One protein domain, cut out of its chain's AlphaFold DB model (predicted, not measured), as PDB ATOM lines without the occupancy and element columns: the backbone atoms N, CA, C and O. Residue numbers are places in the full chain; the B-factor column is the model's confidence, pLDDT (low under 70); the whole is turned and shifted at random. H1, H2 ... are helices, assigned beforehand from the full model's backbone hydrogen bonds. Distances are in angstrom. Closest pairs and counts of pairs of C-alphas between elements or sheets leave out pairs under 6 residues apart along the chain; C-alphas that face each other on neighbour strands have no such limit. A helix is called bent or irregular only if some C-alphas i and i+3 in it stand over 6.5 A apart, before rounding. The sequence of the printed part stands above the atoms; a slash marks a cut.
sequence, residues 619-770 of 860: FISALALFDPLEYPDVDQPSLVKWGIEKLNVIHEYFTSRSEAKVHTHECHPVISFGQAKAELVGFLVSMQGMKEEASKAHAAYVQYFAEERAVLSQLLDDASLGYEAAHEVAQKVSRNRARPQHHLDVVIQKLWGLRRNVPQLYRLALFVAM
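This is residues 619 to 770 of the 860 residues of an uncharacterized protein of Volvox carteri f. nagariensis (UniProt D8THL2). A head of helices H1, H2, H3a, H5 and H6 sends out one long arm, H3b, and H4 folds back along its far end. The 152 printed residues, all helix by class, hold six named helices, H1 to H6, and no named strand. The whole is loose, radius of gyration of the C-alphas 21.0 A, spanning 64 by 43 by 25 A.

H1, 619 to 626, touches H2, 636 to 659; closest C-alphas Ala 622 and Lys 646, 4.6 A. H3, 673 to 717, one helix by hydrogen bonds, is bent, C-alphas 689 and 692 7.4 A apart: arms H3a, 673 to 689, irregular with C-alphas 678 and 681 7.1 A apart, and H3b, 692 to 717. H2 and H3a form a hairpin, as do H3b and H4, 723 to 734, at 13 degrees. H5, 743 to 754, touches H3b, closest C-alphas Ala 694 and His 743, 4.8 A. H6, 759 to 769, touches H3a and H5. Within hydrogen-bond range, O i to N i+4: every pair in H2, H3b, H4 and H6; H1 1 of 4, i+3 4 of 5; H3a 11 of 13; H5 6 of 8.

H2 measures 34.1 A, H3b 37.4 A. C-alpha 619 is at (93.554, -106.249, 256.011).

The printed part has no cut; H2 to H3 is long. Residues 708 to 738 have pLDDT under 70.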
ATOM      1  N   PHE A 619      94.598-107.257 255.829       88.88
ATOM      2  CA  PHE A 619      93.554-106.249 256.011       88.88
ATOM      3  C   PHE A 619      93.777-105.299 257.199       88.88
ATOM      4  O   PHE A 619      93.750-104.096 256.979       88.88
ATOM      5  N   ILE A 620      94.017-105.794 258.422       85.56
ATOM      6  CA  ILE A 620      94.279-104.942 259.604       85.56
ATOM      7  C   ILE A 620      95.509-104.062 259.370       85.56
ATOM      8  O   ILE A 620      95.445-102.854 259.573       85.56
ATOM      9  N   SER A 621      96.577-104.644 258.824       86.38
ATOM     10  CA  SER A 621      97.785-103.932 258.398       86.38
ATOM     11  C   SER A 621      97.499-102.812 257.388       86.38
ATOM     12  O   SER A 621      98.181-101.784 257.328       86.38
ATOM     13  N   ALA A 622      96.490-103.013 256.537       92.75
ATOM     14  CA  ALA A 622      96.072-102.044 255.538       92.75
ATOM     15  C   ALA A 622      95.288-100.865 256.130       92.75
ATOM     16  O   ALA A 622      95.255 -99.792 255.524       92.75
ATOM     17  N   LEU A 623      94.717-101.027 257.330       92.56
ATOM     18  CA  LEU A 623      93.966 -99.977 258.020       92.56
ATOM     19  C   LEU A 623      94.848 -98.821 258.498       92.56
ATOM     20  O   LEU A 623      94.313 -97.751 258.774       92.56
ATOM     21  N   ALA A 624      96.176 -98.988 258.485       91.94
ATOM     22  CA  ALA A 624      97.144 -97.898 258.620       91.94
ATOM     23  C   ALA A 624      96.864 -96.730 257.651       91.94
ATOM     24  O   ALA A 624      97.184 -95.586 257.948       91.94
ATOM     25  N   LEU A 625      96.194 -96.982 256.516       95.44
ATOM     26  CA  LEU A 625      95.710 -95.930 255.615       95.44
ATOM     27  C   LEU A 625      94.840 -94.876 256.329       95.44
ATOM     28  O   LEU A 625      94.825 -93.717 255.918       95.44
ATOM     29  N   PHE A 626      94.117 -95.263 257.379       94.75
ATOM     30  CA  PHE A 626      93.197 -94.403 258.127       94.75
ATOM     31  C   PHE A 626      93.790 -93.855 259.429       94.75
ATOM     32  O   PHE A 626      93.068 -93.207 260.184       94.75
ATOM     33  N   ASP A 627      95.084 -94.066 259.676       93.75
ATOM     34  CA  ASP A 627      95.800 -93.522 260.827       93.75
ATOM     35  C   ASP A 627      96.951 -92.617 260.353       93.75
ATOM     36  O   ASP A 627      97.929 -93.113 259.792       93.75
ATOM     37  N   PRO A 628      96.881 -91.290 260.559       94.19
ATOM     38  CA  PRO A 628      97.936 -90.386 260.112       94.19
ATOM     39  C   PRO A 628      99.264 -90.571 260.866       94.19
ATOM     40  O   PRO A 628     100.293 -90.079 260.395       94.19
ATOM     41  N   LEU A 629      99.275 -91.250 262.021       92.00
ATOM     42  CA  LEU A 629     100.501 -91.541 262.772       92.00
ATOM     43  C   LEU A 629     101.343 -92.639 262.112       92.00
ATOM     44  O   LEU A 629     102.565 -92.613 262.230       92.00
ATOM     45  N   GLU A 630     100.706 -93.525 261.347       91.38
ATOM     46  CA  GLU A 630     101.343 -94.620 260.603       91.38
ATOM     47  C   GLU A 630     101.884 -94.178 259.229       91.38
ATOM     48  O   GLU A 630     102.446 -94.976 258.473       91.38
ATOM     49  N   TYR A 631     101.700 -92.907 258.853       93.94
ATOM     50  CA  TYR A 631     102.087 -92.431 257.528       93.94
ATOM     51  C   TYR A 631     103.611 -92.295 257.425       93.94
ATOM     52  O   TYR A 631     104.209 -91.570 258.233       93.94
ATOM     53  N   PRO A 632     104.237 -92.916 256.406       93.12
ATOM     54  CA  PRO A 632     105.678 -92.849 256.224       93.12
ATOM     55  C   PRO A 632     106.127 -91.423 255.888       93.12
ATOM     56  O   PRO A 632     105.482 -90.714 255.112       93.12
ATOM     57  N   ASP A 633     107.275 -91.024 256.433       90.69
ATOM     58  CA  ASP A 633     107.905 -89.733 256.146       90.69
ATOM     59  C   ASP A 633     108.678 -89.807 254.815       90.69
ATOM     60  O   ASP A 633     109.906 -89.879 254.770       90.69
ATOM     61  N   VAL A 634     107.930 -89.853 253.711       92.19
ATOM     62  CA  VAL A 634     108.435 -89.980 252.332       92.19
ATOM     63  C   VAL A 634     107.876 -88.878 251.426       92.19
ATOM     64  O   VAL A 634     106.952 -88.150 251.796       92.19
ATOM     65  N   ASP A 635     108.426 -88.745 250.219       92.56
ATOM     66  CA  ASP A 635     107.906 -87.833 249.200       92.56
ATOM     67  C   ASP A 635     106.469 -88.200 248.779       92.56
ATOM     68  O   ASP A 635     106.045 -89.355 248.870       92.56
ATOM     69  N   GLN A 636     105.701 -87.213 248.297       90.25
ATOM     70  CA  GLN A 636     104.293 -87.418 247.928       90.25
ATOM     71  C   GLN A 636     104.065 -88.584 246.943       90.25
ATOM     72  O   GLN A 636     103.158 -89.379 247.196       90.25
ATOM     73  N   PRO A 637     104.847 -88.747 245.856       94.06
ATOM     74  CA  PRO A 637     104.731 -89.915 244.980       94.06
ATOM     75  C   PRO A 637     104.861 -91.257 245.715       94.06
ATOM     76  O   PRO A 637     104.033 -92.152 245.515       94.06
ATOM     77  N   SER A 638     105.860 -91.391 246.590       95.44
ATOM     78  CA  SER A 638     106.066 -92.596 247.401       95.44
ATOM     79  C   SER A 638     104.921 -92.838 248.387       95.44
ATOM     80  O   SER A 638     104.466 -93.974 248.529       95.44
ATOM     81  N   LEU A 639     104.389 -91.782 249.010       94.62
ATOM     82  CA  LEU A 639     103.231 -91.884 249.903       94.62
ATOM     83  C   LEU A 639     101.969 -92.332 249.157       94.62
ATOM     84  O   LEU A 639     101.223 -93.175 249.648       94.62
ATOM     85  N   VAL A 640     101.730 -91.798 247.957       95.69
ATOM     86  CA  VAL A 640     100.595 -92.208 247.120       95.69
ATOM     87  C   VAL A 640     100.723 -93.677 246.731       95.69
ATOM     88  O   VAL A 640      99.737 -94.409 246.806       95.69
ATOM     89  N   LYS A 641     101.928 -94.138 246.373       96.50
ATOM     90  CA  LYS A 641     102.183 -95.558 246.100       96.50
ATOM     91  C   LYS A 641     101.849 -96.426 247.317       96.50
ATOM     92  O   LYS A 641     101.089 -97.381 247.173       96.50
ATOM     93  N   TRP A 642     102.339 -96.054 248.500       97.12
ATOM     94  CA  TRP A 642     102.019 -96.733 249.759       97.12
ATOM     95  C   TRP A 642     100.505 -96.767 250.025       97.12
ATOM     96  O   TRP A 642      99.942 -97.822 250.314       97.12
ATOM     97  N   GLY A 643      99.809 -95.642 249.835       96.81
ATOM     98  CA  GLY A 643      98.359 -95.563 250.014       96.81
ATOM     99  C   GLY A 643      97.582 -96.442 249.028       96.81
ATOM    100  O   GLY A 643      96.597 -97.070 249.413       96.81
ATOM    101  N   ILE A 644      98.034 -96.541 247.771       97.31
ATOM    102  CA  ILE A 644      97.438 -97.426 246.756       97.31
ATOM    103  C   ILE A 644      97.601 -98.889 247.167       97.31
ATOM    104  O   ILE A 644      96.646 -99.656 247.063       97.31
ATOM    105  N   GLU A 645      98.786 -99.282 247.635       96.81
ATOM    106  CA  GLU A 645      99.048-100.647 248.099       96.81
ATOM    107  C   GLU A 645      98.101-101.027 249.242       96.81
ATOM    108  O   GLU A 645      97.450-102.071 249.178       96.81
ATOM    109  N   LYS A 646      97.940-100.147 250.236       96.44
ATOM    110  CA  LYS A 646      97.016-100.345 251.362       96.44
ATOM    111  C   LYS A 646      95.553-100.397 250.895       96.44
ATOM    112  O   LYS A 646      94.824-101.320 251.255       96.44
ATOM    113  N   LEU A 647      95.129 -99.476 250.026       97.44
ATOM    114  CA  LEU A 647      93.766 -99.452 249.482       97.44
ATOM    115  C   LEU A 647      93.434-100.711 248.663       97.44
ATOM    116  O   LEU A 647      92.312-101.204 248.741       97.44
ATOM    117  N   ASN A 648      94.396-101.262 247.917       97.06
ATOM    118  CA  ASN A 648      94.201-102.502 247.162       97.06
ATOM    119  C   ASN A 648      93.910-103.689 248.085       97.06
ATOM    120  O   ASN A 648      93.030-104.489 247.794       97.06
ATOM    121  N   VAL A 649      94.599-103.782 249.223       96.19
ATOM    122  CA  VAL A 649      94.327-104.832 250.213       96.19
ATOM    123  C   VAL A 649      92.934-104.683 250.824       96.19
ATOM    124  O   VAL A 649      92.221-105.669 251.004       96.19
ATOM    125  N   ILE A 650      92.525-103.449 251.130       95.50
ATOM    126  CA  ILE A 650      91.167-103.170 251.609       95.50
ATOM    127  C   ILE A 650      90.148-103.603 250.545       95.50
ATOM    128  O   ILE A 650      89.170-104.272 250.871       95.50
ATOM    129  N   HIS A 651      90.399-103.286 249.275       95.50
ATOM    130  CA  HIS A 651      89.551-103.698 248.160       95.50
ATOM    131  C   HIS A 651      89.419-105.221 248.063       95.50
ATOM    132  O   HIS A 651      88.301-105.720 248.000       95.50
ATOM    133  N   GLU A 652      90.522-105.969 248.134       94.62
ATOM    134  CA  GLU A 652      90.502-107.439 248.124       94.62
ATOM    135  C   GLU A 652      89.621-108.025 249.240       94.62
ATOM    136  O   GLU A 652      88.868-108.974 249.001       94.62
ATOM    137  N   TYR A 653      89.661-107.446 250.447       93.38
ATOM    138  CA  TYR A 653      88.772-107.862 251.532       93.38
ATOM    139  C   TYR A 653      87.305-107.689 251.131       93.38
ATOM    140  O   TYR A 653      86.551-108.658 251.159       93.38
ATOM    141  N   PHE A 654      86.891-106.495 250.703       92.44
ATOM    142  CA  PHE A 654      85.490-106.257 250.345       92.44
ATOM    143  C   PHE A 654      85.036-107.086 249.135       92.44
ATOM    144  O   PHE A 654      83.913-107.588 249.140       92.44
ATOM    145  N   THR A 655      85.909-107.302 248.150       92.31
ATOM    146  CA  THR A 655      85.626-108.148 246.982       92.31
ATOM    147  C   THR A 655      85.407-109.602 247.389       92.31
ATOM    148  O   THR A 655      84.347-110.152 247.101       92.31
ATOM    149  N   SER A 656      86.328-110.195 248.155       91.56
ATOM    150  CA  SER A 656      86.179-111.583 248.624       91.56
ATOM    151  C   SER A 656      84.929-111.780 249.489       91.56
ATOM    152  O   SER A 656      84.254-112.806 249.405       91.56
ATOM    153  N   ARG A 657      84.559-110.776 250.296       90.31
ATOM    154  CA  ARG A 657      83.313-110.804 251.074       90.31
ATOM    155  C   ARG A 657      82.074-110.678 250.201       90.31
ATOM    156  O   ARG A 657      81.074-111.332 250.490       90.31
ATOM    157  N   SER A 658      82.122-109.869 249.149       88.56
ATOM    158  CA  SER A 658      81.039-109.762 248.171       88.56
ATOM    159  C   SER A 658      80.830-111.081 247.419       88.56
ATOM    160  O   SER A 658      79.693-111.492 247.219       88.56
ATOM    161  N   GLU A 659      81.910-111.775 247.057       90.19
ATOM    162  CA  GLU A 659      81.871-113.082 246.384       90.19
ATOM    163  C   GLU A 659      81.351-114.205 247.296       90.19
ATOM    164  O   GLU A 659      80.603-115.067 246.848       90.19
ATOM    165  N   ALA A 660      81.687-114.172 248.590       87.44
ATOM    166  CA  ALA A 660      81.230-115.148 249.586       87.44
ATOM    167  C   ALA A 660      79.789-114.911 250.091       87.44
ATOM    168  O   ALA A 660      79.325-115.585 251.016       87.44
ATOM    169  N   LYS A 661      79.086-113.919 249.540       89.12
ATOM    170  CA  LYS A 661      77.730-113.544 249.940       89.12
ATOM    171  C   LYS A 661      76.723-114.639 249.569       89.12
ATOM    172  O   LYS A 661      76.650-115.063 248.422       89.12
ATOM    173  N   VAL A 662      75.887-115.024 250.534       89.69
ATOM    174  CA  VAL A 662      74.806-116.014 250.344       89.69
ATOM    175  C   VAL A 662      73.398-115.440 250.528       89.69
ATOM    176  O   VAL A 662      72.424-116.077 250.137       89.69
ATOM    177  N   HIS A 663      73.271-114.239 251.097       85.50
ATOM    178  CA  HIS A 663      71.986-113.560 251.280       85.50
ATOM    179  C   HIS A 663      71.593-112.701 250.067       85.50
ATOM    180  O   HIS A 663      72.390-112.443 249.160       85.50
ATOM    181  N   THR A 664      70.329-112.275 250.024       83.38
ATOM    182  CA  THR A 664      69.742-111.612 248.851       83.38
ATOM    183  C   THR A 664      69.940-110.097 248.837       83.38
ATOM    184  O   THR A 664      70.102-109.517 247.764       83.38
ATOM    185  N   HIS A 665      69.963-109.435 249.993       84.25
ATOM    186  CA  HIS A 665      70.091-107.975 250.109       84.25
ATOM    187  C   HIS A 665      71.526-107.488 249.899       84.25
ATOM    188  O   HIS A 665      72.465-108.254 250.021       84.25
ATOM    189  N   GLU A 666      71.745-106.229 249.524       82.38
ATOM    190  CA  GLU A 666      73.102-105.718 249.266       82.38
ATOM    191  C   GLU A 666      73.997-105.737 250.518       82.38
ATOM    192  O   GLU A 666      73.542-105.505 251.638       82.38
ATOM    193  N   CYS A 667      75.293-106.005 250.327       81.31
ATOM    194  CA  CYS A 667      76.287-105.880 251.394       81.31
ATOM    195  C   CYS A 667      76.724-104.425 251.540       81.31
ATOM    196  O   CYS A 667      76.865-103.709 250.548       81.31
ATOM    197  N   HIS A 668      76.986-104.001 252.774       82.56
ATOM    198  CA  HIS A 668      77.396-102.631 253.067       82.56
ATOM    199  C   HIS A 668      78.724-102.589 253.838       82.56
ATOM    200  O   HIS A 668      79.033-103.516 254.577       82.56
ATOM    201  N   PRO A 669      79.513-101.513 253.722       86.75
ATOM    202  CA  PRO A 669      79.342-100.388 252.811       86.75
ATOM    203  C   PRO A 669      79.413-100.789 251.334       86.75
ATOM    204  O   PRO A 669      80.264-101.574 250.936       86.75
ATOM    205  N   VAL A 670      78.562-100.170 250.514       86.06
ATOM    206  CA  VAL A 670      78.770-100.135 249.065       86.06
ATOM    207  C   VAL A 670      79.850 -99.091 248.802       86.06
ATOM    208  O   VAL A 670      79.643 -97.910 249.092       86.06
ATOM    209  N   ILE A 671      81.010 -99.537 248.320       90.62
ATOM    210  CA  ILE A 671      82.183 -98.693 248.069       90.62
ATOM    211  C   ILE A 671      82.513 -98.712 246.580       90.62
ATOM    212  O   ILE A 671      82.734 -99.770 245.993       90.62
ATOM    213  N   SER A 672      82.616 -97.531 245.975       94.31
ATOM    214  CA  SER A 672      83.196 -97.384 244.640       94.31
ATOM    215  C   SER A 672      84.713 -97.268 244.761       94.31
ATOM    216  O   SER A 672      85.244 -96.177 244.968       94.31
ATOM    217  N   PHE A 673      85.435 -98.383 244.629       94.44
ATOM    218  CA  PHE A 673      86.901 -98.387 244.749       94.44
ATOM    219  C   PHE A 673      87.609 -97.588 243.647       94.44
ATOM    220  O   PHE A 673      88.682 -97.035 243.885       94.44
ATOM    221  N   GLY A 674      86.995 -97.450 242.467       95.38
ATOM    222  CA  GLY A 674      87.490 -96.546 241.425       95.38
ATOM    223  C   GLY A 674      87.453 -95.081 241.871       95.38
ATOM    224  O   GLY A 674      88.434 -94.358 241.711       95.38
ATOM    225  N   GLN A 675      86.353 -94.668 242.506       96.38
ATOM    226  CA  GLN A 675      86.225 -93.327 243.068       96.38
ATOM    227  C   GLN A 675      87.106 -93.151 244.319       96.38
ATOM    228  O   GLN A 675      87.800 -92.146 244.422       96.38
ATOM    229  N   ALA A 676      87.179 -94.144 245.212       96.44
ATOM    230  CA  ALA A 676      88.073 -94.115 246.375       96.44
ATOM    231  C   ALA A 676      89.542 -93.916 245.964       96.44
ATOM    232  O   ALA A 676      90.271 -93.149 246.584       96.44
ATOM    233  N   LYS A 677      89.973 -94.553 244.867       96.69
ATOM    234  CA  LYS A 677      91.316 -94.359 244.309       96.69
ATOM    235  C   LYS A 677      91.528 -92.941 243.768       96.69
ATOM    236  O   LYS A 677      92.618 -92.401 243.927       96.69
ATOM    237  N   ALA A 678      90.512 -92.333 243.153       96.50
ATOM    238  CA  ALA A 678      90.578 -90.944 242.692       96.50
ATOM    239  C   ALA A 678      90.630 -89.939 243.861       96.50
ATOM    240  O   ALA A 678      91.317 -88.924 243.774       96.50
ATOM    241  N   GLU A 679      89.951 -90.244 244.968       96.75
ATOM    242  CA  GLU A 679      89.940 -89.444 246.203       96.75
ATOM    243  C   GLU A 679      91.259 -89.533 246.995       96.75
ATOM    244  O   GLU A 679      91.568 -88.644 247.792       96.75
ATOM    245  N   LEU A 680      92.054 -90.586 246.765       96.25
ATOM    246  CA  LEU A 680      93.188 -90.975 247.605       96.25
ATOM    247  C   LEU A 680      94.241 -89.881 247.776       96.25
ATOM    248  O   LEU A 680      94.694 -89.654 248.891       96.25
ATOM    249  N   VAL A 681      94.622 -89.178 246.709       94.75
ATOM    250  CA  VAL A 681      95.667 -88.143 246.801       94.75
ATOM    251  C   VAL A 681      95.229 -87.011 247.735       94.75
ATOM    252  O   VAL A 681      95.963 -86.644 248.650       94.75
ATOM    253  N   GLY A 682      94.011 -86.491 247.551       93.31
ATOM    254  CA  GLY A 682      93.470 -85.435 248.409       93.31
ATOM    255  C   GLY A 682      93.242 -85.905 249.847       93.31
ATOM    256  O   GLY A 682      93.474 -85.149 250.793       93.31
ATOM    257  N   PHE A 683      92.846 -87.168 250.019       95.94
ATOM    258  CA  PHE A 683      92.705 -87.796 251.327       95.94
ATOM    259  C   PHE A 683      94.043 -87.885 252.068       95.94
ATOM    260  O   PHE A 683      94.133 -87.405 253.194       95.94
ATOM    261  N   LEU A 684      95.095 -88.411 251.429       95.94
ATOM    262  CA  LEU A 684      96.424 -88.550 252.032       95.94
ATOM    263  C   LEU A 684      96.991 -87.196 252.475       95.94
ATOM    264  O   LEU A 684      97.479 -87.078 253.595       95.94
ATOM    265  N   VAL A 685      96.865 -86.157 251.641       92.38
ATOM    266  CA  VAL A 685      97.296 -84.789 251.991       92.38
ATOM    267  C   VAL A 685      96.528 -84.261 253.204       92.38
ATOM    268  O   VAL A 685      97.119 -83.672 254.108       92.38
ATOM    269  N   SER A 686      95.214 -84.498 253.252       93.50
ATOM    270  CA  SER A 686      94.381 -84.080 254.386       93.50
ATOM    271  C   SER A 686      94.788 -84.798 255.675       93.50
ATOM    272  O   SER A 686      94.913 -84.158 256.713       93.50
ATOM    273  N   MET A 687      95.047 -86.105 255.598       94.69
ATOM    274  CA  MET A 687      95.489 -86.931 256.725       94.69
ATOM    275  C   MET A 687      96.868 -86.509 257.240       94.69
ATOM    276  O   MET A 687      97.043 -86.348 258.445       94.69
ATOM    277  N   GLN A 688      97.825 -86.219 256.350       92.81
ATOM    278  CA  GLN A 688      99.123 -85.653 256.741       92.81
ATOM    279  C   GLN A 688      98.965 -84.332 257.501       92.81
ATOM    280  O   GLN A 688      99.625 -84.126 258.519       92.81
ATOM    281  N   GLY A 689      98.050 -83.464 257.056       92.38
ATOM    282  CA  GLY A 689      97.728 -82.213 257.745       92.38
ATOM    283  C   GLY A 689      97.149 -82.398 259.155       92.38
ATOM    284  O   GLY A 689      97.200 -81.468 259.954       92.38
ATOM    285  N   MET A 690      96.634 -83.587 259.485       94.88
ATOM    286  CA  MET A 690      96.101 -83.929 260.812       94.88
ATOM    287  C   MET A 690      97.132 -84.618 261.727       94.88
ATOM    288  O   MET A 690      96.841 -84.818 262.906       94.88
ATOM    289  N   LYS A 691      98.338 -84.959 261.237       93.44
ATOM    290  CA  LYS A 691      99.350 -85.747 261.977       93.44
ATOM    291  C   LYS A 691      99.760 -85.109 263.308       93.44
ATOM    292  O   LYS A 691      99.843 -85.802 264.318       93.44
ATOM    293  N   GLU A 692      99.977 -83.792 263.344       93.38
ATOM    294  CA  GLU A 692     100.387 -83.092 264.574       93.38
ATOM    295  C   GLU A 692      99.307 -83.160 265.664       93.38
ATOM    296  O   GLU A 692      99.591 -83.397 266.837       93.38
ATOM    297  N   GLU A 693      98.050 -82.969 265.285       93.31
ATOM    298  CA  GLU A 693      96.931 -83.005 266.220       93.31
ATOM    299  C   GLU A 693      96.612 -84.426 266.677       93.31
ATOM    300  O   GLU A 693      96.406 -84.639 267.870       93.31
ATOM    301  N   ALA A 694      96.643 -85.400 265.761       93.50
ATOM    302  CA  ALA A 694      96.526 -86.812 266.104       93.50
ATOM    303  C   ALA A 694      97.618 -87.223 267.103       93.50
ATOM    304  O   ALA A 694      97.331 -87.914 268.075       93.50
ATOM    305  N   SER A 695      98.846 -86.724 266.926       92.94
ATOM    306  CA  SER A 695      99.965 -86.984 267.836       92.94
ATOM    307  C   SER A 695      99.724 -86.376 269.221       92.94
ATOM    308  O   SER A 695      99.876 -87.061 270.233       92.94
ATOM    309  N   LYS A 696      99.241 -85.127 269.289       93.44
ATOM    310  CA  LYS A 696      98.851 -84.485 270.560       93.44
ATOM    311  C   LYS A 696      97.723 -85.242 271.264       93.44
ATOM    312  O   LYS A 696      97.800 -85.446 272.473       93.44
ATOM    313  N   ALA A 697      96.702 -85.670 270.523       91.50
ATOM    314  CA  ALA A 697      95.591 -86.450 271.061       91.50
ATOM    315  C   ALA A 697      96.060 -87.818 271.577       91.50
ATOM    316  O   ALA A 697      95.717 -88.197 272.693       91.50
ATOM    317  N   HIS A 698      96.906 -88.520 270.815       88.75
ATOM    318  CA  HIS A 698      97.483 -89.802 271.217       88.75
ATOM    319  C   HIS A 698      98.339 -89.664 272.483       88.75
ATOM    320  O   HIS A 698      98.160 -90.426 273.430       88.75
ATOM    321  N   ALA A 699      99.208 -88.651 272.556       87.56
ATOM    322  CA  ALA A 699     100.025 -88.390 273.740       87.56
ATOM    323  C   ALA A 699      99.168 -88.090 274.980       87.56
ATOM    324  O   ALA A 699      99.404 -88.665 276.042       87.56
ATOM    325  N   ALA A 700      98.139 -87.244 274.846       87.69
ATOM    326  CA  ALA A 700      97.214 -86.940 275.936       87.69
ATOM    327  C   ALA A 700      96.425 -88.180 276.390       87.69
ATOM    328  O   ALA A 700      96.262 -88.397 277.591       87.69
ATOM    329  N   TYR A 701      95.971 -89.002 275.440       84.31
ATOM    330  CA  TYR A 701      95.287 -90.267 275.699       84.31
ATOM    331  C   TYR A 701      96.185 -91.226 276.492       84.31
ATOM    332  O   TYR A 701      95.819 -91.642 277.589       84.31
ATOM    333  N   VAL A 702      97.394 -91.515 275.998       79.38
ATOM    334  CA  VAL A 702      98.354 -92.416 276.659       79.38
ATOM    335  C   VAL A 702      98.745 -91.901 278.045       79.38
ATOM    336  O   VAL A 702      98.759 -92.679 279.002       79.38
ATOM    337  N   GLN A 703      99.010 -90.598 278.179       80.88
ATOM    338  CA  GLN A 703      99.339 -89.982 279.464       80.88
ATOM    339  C   GLN A 703      98.193 -90.132 280.471       80.88
ATOM    340  O   GLN A 703      98.444 -90.505 281.615       80.88
ATOM    341  N   TYR A 704      96.945 -89.912 280.050       80.88
ATOM    342  CA  TYR A 704      95.776 -90.079 280.914       80.88
ATOM    343  C   TYR A 704      95.667 -91.508 281.471       80.88
ATOM    344  O   TYR A 704      95.492 -91.664 282.679       80.88
ATOM    345  N   PHE A 705      95.855 -92.553 280.649       72.69
ATOM    346  CA  PHE A 705      95.852 -93.941 281.156       72.69
ATOM    347  C   PHE A 705      97.020 -94.242 282.078       72.69
ATOM    348  O   PHE A 705      96.857 -94.980 283.051       72.69
ATOM    349  N   ALA A 706      98.205 -93.717 281.769       71.38
ATOM    350  CA  ALA A 706      99.376 -93.914 282.610       71.38
ATOM    351  C   ALA A 706      99.165 -93.290 284.000       71.38
ATOM    352  O   ALA A 706      99.441 -93.944 285.006       71.38
ATOM    353  N   GLU A 707      98.621 -92.070 284.059       73.56
ATOM    354  CA  GLU A 707      98.275 -91.373 285.303       73.56
ATOM    355  C   GLU A 707      97.170 -92.104 286.080       73.56
ATOM    356  O   GLU A 707      97.340 -92.379 287.268       73.56
ATOM    357  N   GLU A 708      96.071 -92.486 285.419       69.56
ATOM    358  CA  GLU A 708      94.968 -93.239 286.034       69.56
ATOM    359  C   GLU A 708      95.473 -94.549 286.656       69.56
ATOM    360  O   GLU A 708      95.161 -94.876 287.802       69.56
ATOM    361  N   ARG A 709      96.335 -95.273 285.935       66.38
ATOM    362  CA  ARG A 709      96.950 -96.508 286.425       66.38
ATOM    363  C   ARG A 709      97.897 -96.266 287.596       66.38
ATOM    364  O   ARG A 709      97.883 -97.058 288.538       66.38
ATOM    365  N   ALA A 710      98.733 -95.232 287.535       65.25
ATOM    366  CA  ALA A 710      99.659 -94.907 288.616       65.25
ATOM    367  C   ALA A 710      98.895 -94.622 289.915       65.25
ATOM    368  O   ALA A 710      99.265 -95.134 290.972       65.25
ATOM    369  N   VAL A 711      97.780 -93.897 289.819       66.75
ATOM    370  CA  VAL A 711      96.913 -93.627 290.967       66.75
ATOM    371  C   VAL A 711      96.228 -94.895 291.480       66.75
ATOM    372  O   VAL A 711      96.226 -95.138 292.685       66.75
ATOM    373  N   LEU A 712      95.677 -95.731 290.596       61.16
ATOM    374  CA  LEU A 712      95.070 -97.001 291.009       61.16
ATOM    375  C   LEU A 712      96.079 -97.915 291.719       61.16
ATOM    376  O   LEU A 712      95.710 -98.570 292.687       61.16
ATOM    377  N   SER A 713      97.339 -97.940 291.273       59.62
ATOM    378  CA  SER A 713      98.402 -98.683 291.964       59.62
ATOM    379  C   SER A 713      98.641 -98.129 293.365       59.62
ATOM    380  O   SER A 713      98.603 -98.889 294.323       59.62
ATOM    381  N   GLN A 714      98.785 -96.806 293.506       60.88
ATOM    382  CA  GLN A 714      98.977 -96.159 294.811       60.88
ATOM    383  C   GLN A 714      97.829 -96.463 295.786       60.88
ATOM    384  O   GLN A 714      98.076 -96.797 296.940       60.88
ATOM    385  N   LEU A 715      96.578 -96.421 295.314       57.12
ATOM    386  CA  LEU A 715      95.402 -96.766 296.123       57.12
ATOM    387  C   LEU A 715      95.382 -98.236 296.571       57.12
ATOM    388  O   LEU A 715      94.853 -98.538 297.636       57.12
ATOM    389  N   LEU A 716      95.899 -99.152 295.748       55.09
ATOM    390  CA  LEU A 716      95.951-100.584 296.059       55.09
ATOM    391  C   LEU A 716      97.122-100.945 296.979       55.09
ATOM    392  O   LEU A 716      97.015-101.905 297.747       55.09
ATOM    393  N   ASP A 717      98.224-100.202 296.895       49.69
ATOM    394  CA  ASP A 717      99.430-100.438 297.687       49.69
ATOM    395  C   ASP A 717      99.299 -99.872 299.111       49.69
ATOM    396  O   ASP A 717      99.731-100.519 300.070       49.69
ATOM    397  N   ASP A 718      98.606 -98.744 299.290       48.69
ATOM    398  CA  ASP A 718      98.316 -98.190 300.610       48.69
ATOM    399  C   ASP A 718      97.000 -98.734 301.197       48.69
ATOM    400  O   ASP A 718      95.982 -98.045 301.301       48.69
ATOM    401  N   ALA A 719      97.039 -99.962 301.720       42.12
ATOM    402  CA  ALA A 719      95.953-100.510 302.548       42.12
ATOM    403  C   ALA A 719      95.701 -99.713 303.857       42.12
ATOM    404  O   ALA A 719      94.801-100.050 304.627       42.12
ATOM    405  N   SER A 720      96.504 -98.675 304.124       41.50
ATOM    406  CA  SER A 720      96.463 -97.799 305.300       41.50
ATOM    407  C   SER A 720      96.023 -96.360 305.014       41.50
ATOM    408  O   SER A 720      96.044 -95.544 305.939       41.50
ATOM    409  N   LEU A 721      95.650 -96.005 303.775       45.16
ATOM    410  CA  LEU A 721      95.098 -94.673 303.505       45.16
ATOM    411  C   LEU A 721      93.825 -94.483 304.340       45.16
ATOM    412  O   LEU A 721      92.815 -95.159 304.142       45.16
ATOM    413  N   GLY A 722      93.869 -93.538 305.281       43.66
ATOM    414  CA  GLY A 722      92.659 -93.031 305.915       43.66
ATOM    415  C   GLY A 722      91.698 -92.500 304.848       43.66
ATOM    416  O   GLY A 722      92.131 -92.050 303.784       43.66
ATOM    417  N   TYR A 723      90.393 -92.544 305.135       44.22
ATOM    418  CA  TYR A 723      89.323 -92.149 304.209       44.22
ATOM    419  C   TYR A 723      89.610 -90.831 303.468       44.22
ATOM    420  O   TYR A 723      89.369 -90.739 302.270       44.22
ATOM    421  N   GLU A 724      90.186 -89.838 304.149       45.22
ATOM    422  CA  GLU A 724      90.512 -88.527 303.577       45.22
ATOM    423  C   GLU A 724      91.575 -88.583 302.475       45.22
ATOM    424  O   GLU A 724      91.394 -87.967 301.428       45.22
ATOM    425  N   ALA A 725      92.641 -89.364 302.652       51.03
ATOM    426  CA  ALA A 725      93.725 -89.449 301.679       51.03
ATOM    427  C   ALA A 725      93.334 -90.323 300.471       51.03
ATOM    428  O   ALA A 725      93.610 -89.965 299.326       51.03
ATOM    429  N   ALA A 726      92.581 -91.407 300.695       47.81
ATOM    430  CA  ALA A 726      91.957 -92.166 299.608       47.81
ATOM    431  C   ALA A 726      90.949 -91.303 298.824       47.81
ATOM    432  O   ALA A 726      90.892 -91.368 297.596       47.81
ATOM    433  N   HIS A 727      90.185 -90.453 299.520       51.91
ATOM    434  CA  HIS A 727      89.258 -89.509 298.903       51.91
ATOM    435  C   HIS A 727      89.983 -88.413 298.121       51.91
ATOM    436  O   HIS A 727      89.550 -88.081 297.024       51.91
ATOM    437  N   GLU A 728      91.098 -87.877 298.617       54.59
ATOM    438  CA  GLU A 728      91.899 -86.874 297.912       54.59
ATOM    439  C   GLU A 728      92.551 -87.443 296.645       54.59
ATOM    440  O   GLU A 728      92.532 -86.804 295.592       54.59
ATOM    441  N   VAL A 729      93.055 -88.676 296.705       56.38
ATOM    442  CA  VAL A 729      93.610 -89.395 295.552       56.38
ATOM    443  C   VAL A 729      92.513 -89.739 294.533       56.38
ATOM    444  O   VAL A 729      92.665 -89.466 293.338       56.38
ATOM    445  N   ALA A 730      91.359 -90.233 294.992       53.22
ATOM    446  CA  ALA A 730      90.190 -90.458 294.143       53.22
ATOM    447  C   ALA A 730      89.662 -89.147 293.538       53.22
ATOM    448  O   ALA A 730      89.295 -89.118 292.367       53.22
ATOM    449  N   GLN A 731      89.684 -88.037 294.281       52.19
ATOM    450  CA  GLN A 731      89.364 -86.707 293.767       52.19
ATOM    451  C   GLN A 731      90.416 -86.206 292.772       52.19
ATOM    452  O   GLN A 731      90.036 -85.559 291.804       52.19
ATOM    453  N   LYS A 732      91.712 -86.499 292.937       55.31
ATOM    454  CA  LYS A 732      92.760 -86.137 291.960       55.31
ATOM    455  C   LYS A 732      92.496 -86.789 290.590       55.31
ATOM    456  O   LYS A 732      92.654 -86.105 289.581       55.31
ATOM    457  N   VAL A 733      91.995 -88.028 290.554       51.41
ATOM    458  CA  VAL A 733      91.548 -88.722 289.320       51.41
ATOM    459  C   VAL A 733      90.166 -88.249 288.856       51.41
ATOM    460  O   VAL A 733      89.943 -88.021 287.670       51.41
ATOM    461  N   SER A 734      89.238 -88.048 289.795       48.97
ATOM    462  CA  SER A 734      87.844 -87.662 289.537       48.97
ATOM    463  C   SER A 734      87.642 -86.161 289.301       48.97
ATOM    464  O   SER A 734      86.518 -85.744 289.010       48.97
ATOM    465  N   ARG A 735      88.679 -85.323 289.432       44.66
ATOM    466  CA  ARG A 735      88.644 -83.870 289.195       44.66
ATOM    467  C   ARG A 735      88.366 -83.605 287.721       44.66
ATOM    468  O   ARG A 735      89.293 -83.301 286.992       44.66
ATOM    469  N   ASN A 736      87.103 -83.716 287.301       47.16
ATOM    470  CA  ASN A 736      86.463 -83.113 286.122       47.16
ATOM    471  C   ASN A 736      87.344 -82.899 284.869       47.16
ATOM    472  O   ASN A 736      87.123 -81.956 284.111       47.16
ATOM    473  N   ARG A 737      88.331 -83.757 284.608       53.12
ATOM    474  CA  ARG A 737      89.079 -83.750 283.360       53.12
ATOM    475  C   ARG A 737      88.245 -84.586 282.416       53.12
ATOM    476  O   ARG A 737      88.050 -85.776 282.647       53.12
ATOM    477  N   ALA A 738      87.685 -83.935 281.402       62.62
ATOM    478  CA  ALA A 738      87.113 -84.663 280.285       62.62
ATOM    479  C   ALA A 738      88.183 -85.644 279.791       62.62
ATOM    480  O   ALA A 738      89.325 -85.243 279.555       62.62
ATOM    481  N   ARG A 739      87.828 -86.927 279.722       74.56
ATOM    482  CA  ARG A 739      88.723 -87.959 279.214       74.56
ATOM    483  C   ARG A 739      89.185 -87.553 277.807       74.56
ATOM    484  O   ARG A 739      88.320 -87.221 276.994       74.56
ATOM    485  N   PRO A 740      90.499 -87.539 277.520       83.25
ATOM    486  CA  PRO A 740      90.977 -87.264 276.173       83.25
ATOM    487  C   PRO A 740      90.413 -88.300 275.205       83.25
ATOM    488  O   PRO A 740      90.424 -89.488 275.519       83.25
ATOM    489  N   GLN A 741      89.936 -87.842 274.049       85.12
ATOM    490  CA  GLN A 741      89.505 -88.734 272.980       85.12
ATOM    491  C   GLN A 741      90.707 -89.414 272.333       85.12
ATOM    492  O   GLN A 741      91.763 -88.804 272.136       85.12
ATOM    493  N   HIS A 742      90.509 -90.658 271.925       89.00
ATOM    494  CA  HIS A 742      91.435 -91.392 271.094       89.00
ATOM    495  C   HIS A 742      91.699 -90.645 269.780       89.00
ATOM    496  O   HIS A 742      90.785 -90.126 269.136       89.00
ATOM    497  N   HIS A 743      92.961 -90.626 269.347       91.56
ATOM    498  CA  HIS A 743      93.398 -89.870 268.171       91.56
ATOM    499  C   HIS A 743      92.599 -90.195 266.899       91.56
ATOM    500  O   HIS A 743      92.243 -89.280 266.159       91.56
ATOM    501  N   LEU A 744      92.241 -91.464 266.667       90.88
ATOM    502  CA  LEU A 744      91.397 -91.830 265.524       90.88
ATOM    503  C   LEU A 744      89.999 -91.205 265.575       90.88
ATOM    504  O   LEU A 744      89.490 -90.823 264.528       90.88
ATOM    505  N   ASP A 745      89.388 -91.050 266.752       90.12
ATOM    506  CA  ASP A 745      88.060 -90.428 266.852       90.12
ATOM    507  C   ASP A 745      88.130 -88.930 266.543       90.12
ATOM    508  O   ASP A 745      87.281 -88.412 265.813       90.12
ATOM    509  N   VAL A 746      89.205 -88.262 266.975       90.44
ATOM    510  CA  VAL A 746      89.511 -86.875 266.589       90.44
ATOM    511  C   VAL A 746      89.682 -86.758 265.069       90.44
ATOM    512  O   VAL A 746      89.093 -85.878 264.436       90.44
ATOM    513  N   VAL A 747      90.447 -87.671 264.460       92.38
ATOM    514  CA  VAL A 747      90.678 -87.707 263.006       92.38
ATOM    515  C   VAL A 747      89.373 -87.946 262.244       92.38
ATOM    516  O   VAL A 747      89.066 -87.207 261.310       92.38
ATOM    517  N   ILE A 748      88.558 -88.920 262.652       90.88
ATOM    518  CA  ILE A 748      87.269 -89.235 262.016       90.88
ATOM    519  C   ILE A 748      86.309 -88.048 262.095       90.88
ATOM    520  O   ILE A 748      85.666 -87.706 261.096       90.88
ATOM    521  N   GLN A 749      86.238 -87.381 263.248       89.88
ATOM    522  CA  GLN A 749      85.393 -86.205 263.422       89.88
ATOM    523  C   GLN A 749      85.835 -85.053 262.507       89.88
ATOM    524  O   GLN A 749      84.998 -84.337 261.956       89.88
ATOM    525  N   LYS A 750      87.139 -84.892 262.260       90.25
ATOM    526  CA  LYS A 750      87.633 -83.925 261.269       90.25
ATOM    527  C   LYS A 750      87.349 -84.343 259.835       90.25
ATOM    528  O   LYS A 750      86.906 -83.515 259.034       90.25
ATOM    529  N   LEU A 751      87.540 -85.619 259.512       91.44
ATOM    530  CA  LEU A 751      87.209 -86.171 258.200       91.44
ATOM    531  C   LEU A 751      85.723 -86.006 257.866       91.44
ATOM    532  O   LEU A 751      85.388 -85.804 256.698       91.44
ATOM    533  N   TRP A 752      84.832 -85.987 258.864       93.38
ATOM    534  CA  TRP A 752      83.418 -85.668 258.651       93.38
ATOM    535  C   TRP A 752      83.229 -84.307 257.963       93.38
ATOM    536  O   TRP A 752      82.374 -84.177 257.083       93.38
ATOM    537  N   GLY A 753      84.053 -83.299 258.265       90.81
ATOM    538  CA  GLY A 753      84.029 -82.004 257.572       90.81
ATOM    539  C   GLY A 753      84.386 -82.101 256.082       90.81
ATOM    540  O   GLY A 753      83.872 -81.340 255.265       90.81
ATOM    541  N   LEU A 754      85.205 -83.089 255.713       88.00
ATOM    542  CA  LEU A 754      85.683 -83.346 254.351       88.00
ATOM    543  C   LEU A 754      84.871 -84.416 253.609       88.00
ATOM    544  O   LEU A 754      85.128 -84.667 252.432       88.00
ATOM    545  N   ARG A 755      83.856 -85.014 254.246       91.38
ATOM    546  CA  ARG A 755      83.082 -86.154 253.716       91.38
ATOM    547  C   ARG A 755      82.470 -85.947 252.328       91.38
ATOM    548  O   ARG A 755      82.164 -86.916 251.651       91.38
ATOM    549  N   ARG A 756      82.253 -84.696 251.902       91.81
ATOM    550  CA  ARG A 756      81.753 -84.375 250.551       91.81
ATOM    551  C   ARG A 756      82.833 -84.498 249.474       91.81
ATOM    552  O   ARG A 756      82.500 -84.804 248.336       91.81
ATOM    553  N   ASN A 757      84.092 -84.263 249.837       92.81
ATOM    554  CA  ASN A 757      85.239 -84.299 248.929       92.81
ATOM    555  C   ASN A 757      85.821 -85.711 248.808       92.81
ATOM    556  O   ASN A 757      86.343 -86.067 247.759       92.81
ATOM    557  N   VAL A 758      85.731 -86.497 249.885       94.50
ATOM    558  CA  VAL A 758      86.261 -87.867 249.970       94.50
ATOM    559  C   VAL A 758      85.197 -88.867 250.459       94.50
ATOM    560  O   VAL A 758      85.411 -89.557 251.458       94.50
ATOM    561  N   PRO A 759      84.000 -88.925 249.841       94.69
ATOM    562  CA  PRO A 759      82.880 -89.708 250.363       94.69
ATOM    563  C   PRO A 759      83.162 -91.209 250.475       94.69
ATOM    564  O   PRO A 759      82.677 -91.834 251.420       94.69
ATOM    565  N   GLN A 760      83.937 -91.802 249.562       96.06
ATOM    566  CA  GLN A 760      84.231 -93.237 249.610       96.06
ATOM    567  C   GLN A 760      85.254 -93.549 250.701       96.06
ATOM    568  O   GLN A 760      85.045 -94.462 251.502       96.06
ATOM    569  N   LEU A 761      86.333 -92.765 250.777       96.06
ATOM    570  CA  LEU A 761      87.368 -92.956 251.797       96.06
ATOM    571  C   LEU A 761      86.866 -92.608 253.199       96.06
ATOM    572  O   LEU A 761      87.201 -93.312 254.146       96.06
ATOM    573  N   TYR A 762      85.997 -91.603 253.339       94.88
ATOM    574  CA  TYR A 762      85.326 -91.315 254.607       94.88
ATOM    575  C   TYR A 762      84.430 -92.476 255.051       94.88
ATOM    576  O   TYR A 762      84.452 -92.868 256.214       94.88
ATOM    577  N   ARG A 763      83.669 -93.071 254.124       94.06
ATOM    578  CA  ARG A 763      82.808 -94.220 254.429       94.06
ATOM    579  C   ARG A 763      83.619 -95.449 254.850       94.06
ATOM    580  O   ARG A 763      83.201 -96.151 255.767       94.06
ATOM    581  N   LEU A 764      84.775 -95.685 254.225       95.12
ATOM    582  CA  LEU A 764      85.721 -96.715 254.659       95.12
ATOM    583  C   LEU A 764      86.313 -96.402 256.041       95.12
ATOM    584  O   LEU A 764      86.326 -97.284 256.895       95.12
ATOM    585  N   ALA A 765      86.733 -95.158 256.288       94.44
ATOM    586  CA  ALA A 765      87.249 -94.733 257.590       94.44
ATOM    587  C   ALA A 765      86.209 -94.935 258.705       94.44
ATOM    588  O   ALA A 765      86.537 -95.463 259.766       94.44
ATOM    589  N   LEU A 766      84.939 -94.598 258.447       93.94
ATOM    590  CA  LEU A 766      83.834 -94.858 259.373       93.94
ATOM    591  C   LEU A 766      83.614 -96.352 259.622       93.94
ATOM    592  O   LEU A 766      83.445 -96.747 260.769       93.94
ATOM    593  N   PHE A 767      83.627 -97.191 258.582       93.75
ATOM    594  CA  PHE A 767      83.514 -98.644 258.753       93.75
ATOM    595  C   PHE A 767      84.625 -99.183 259.664       93.75
ATOM    596  O   PHE A 767      84.374 -99.971 260.573       93.75
ATOM    597  N   VAL A 768      85.850 -98.711 259.442       92.00
ATOM    598  CA  VAL A 768      87.036 -99.092 260.210       92.00
ATOM    599  C   VAL A 768      86.950 -98.618 261.664       92.00
ATOM    600  O   VAL A 768      87.316 -99.365 262.569       92.00
ATOM    601  N   ALA A 769      86.375 -97.441 261.913       92.25
ATOM    602  CA  ALA A 769      86.131 -96.915 263.257       92.25
ATOM    603  C   ALA A 769      85.246 -97.818 264.129       92.25
ATOM    604  O   ALA A 769      85.360 -97.795 265.355       92.25
ATOM    605  N   MET A 770      84.359 -98.598 263.500       93.31
ATOM    606  CA  MET A 770      83.470 -99.538 264.184       93.31
ATOM    607  C   MET A 770      84.188-100.821 264.608       93.31
ATOM    608  O   MET A 770      83.640-101.603 265.381       93.31
TER     609      MET A 770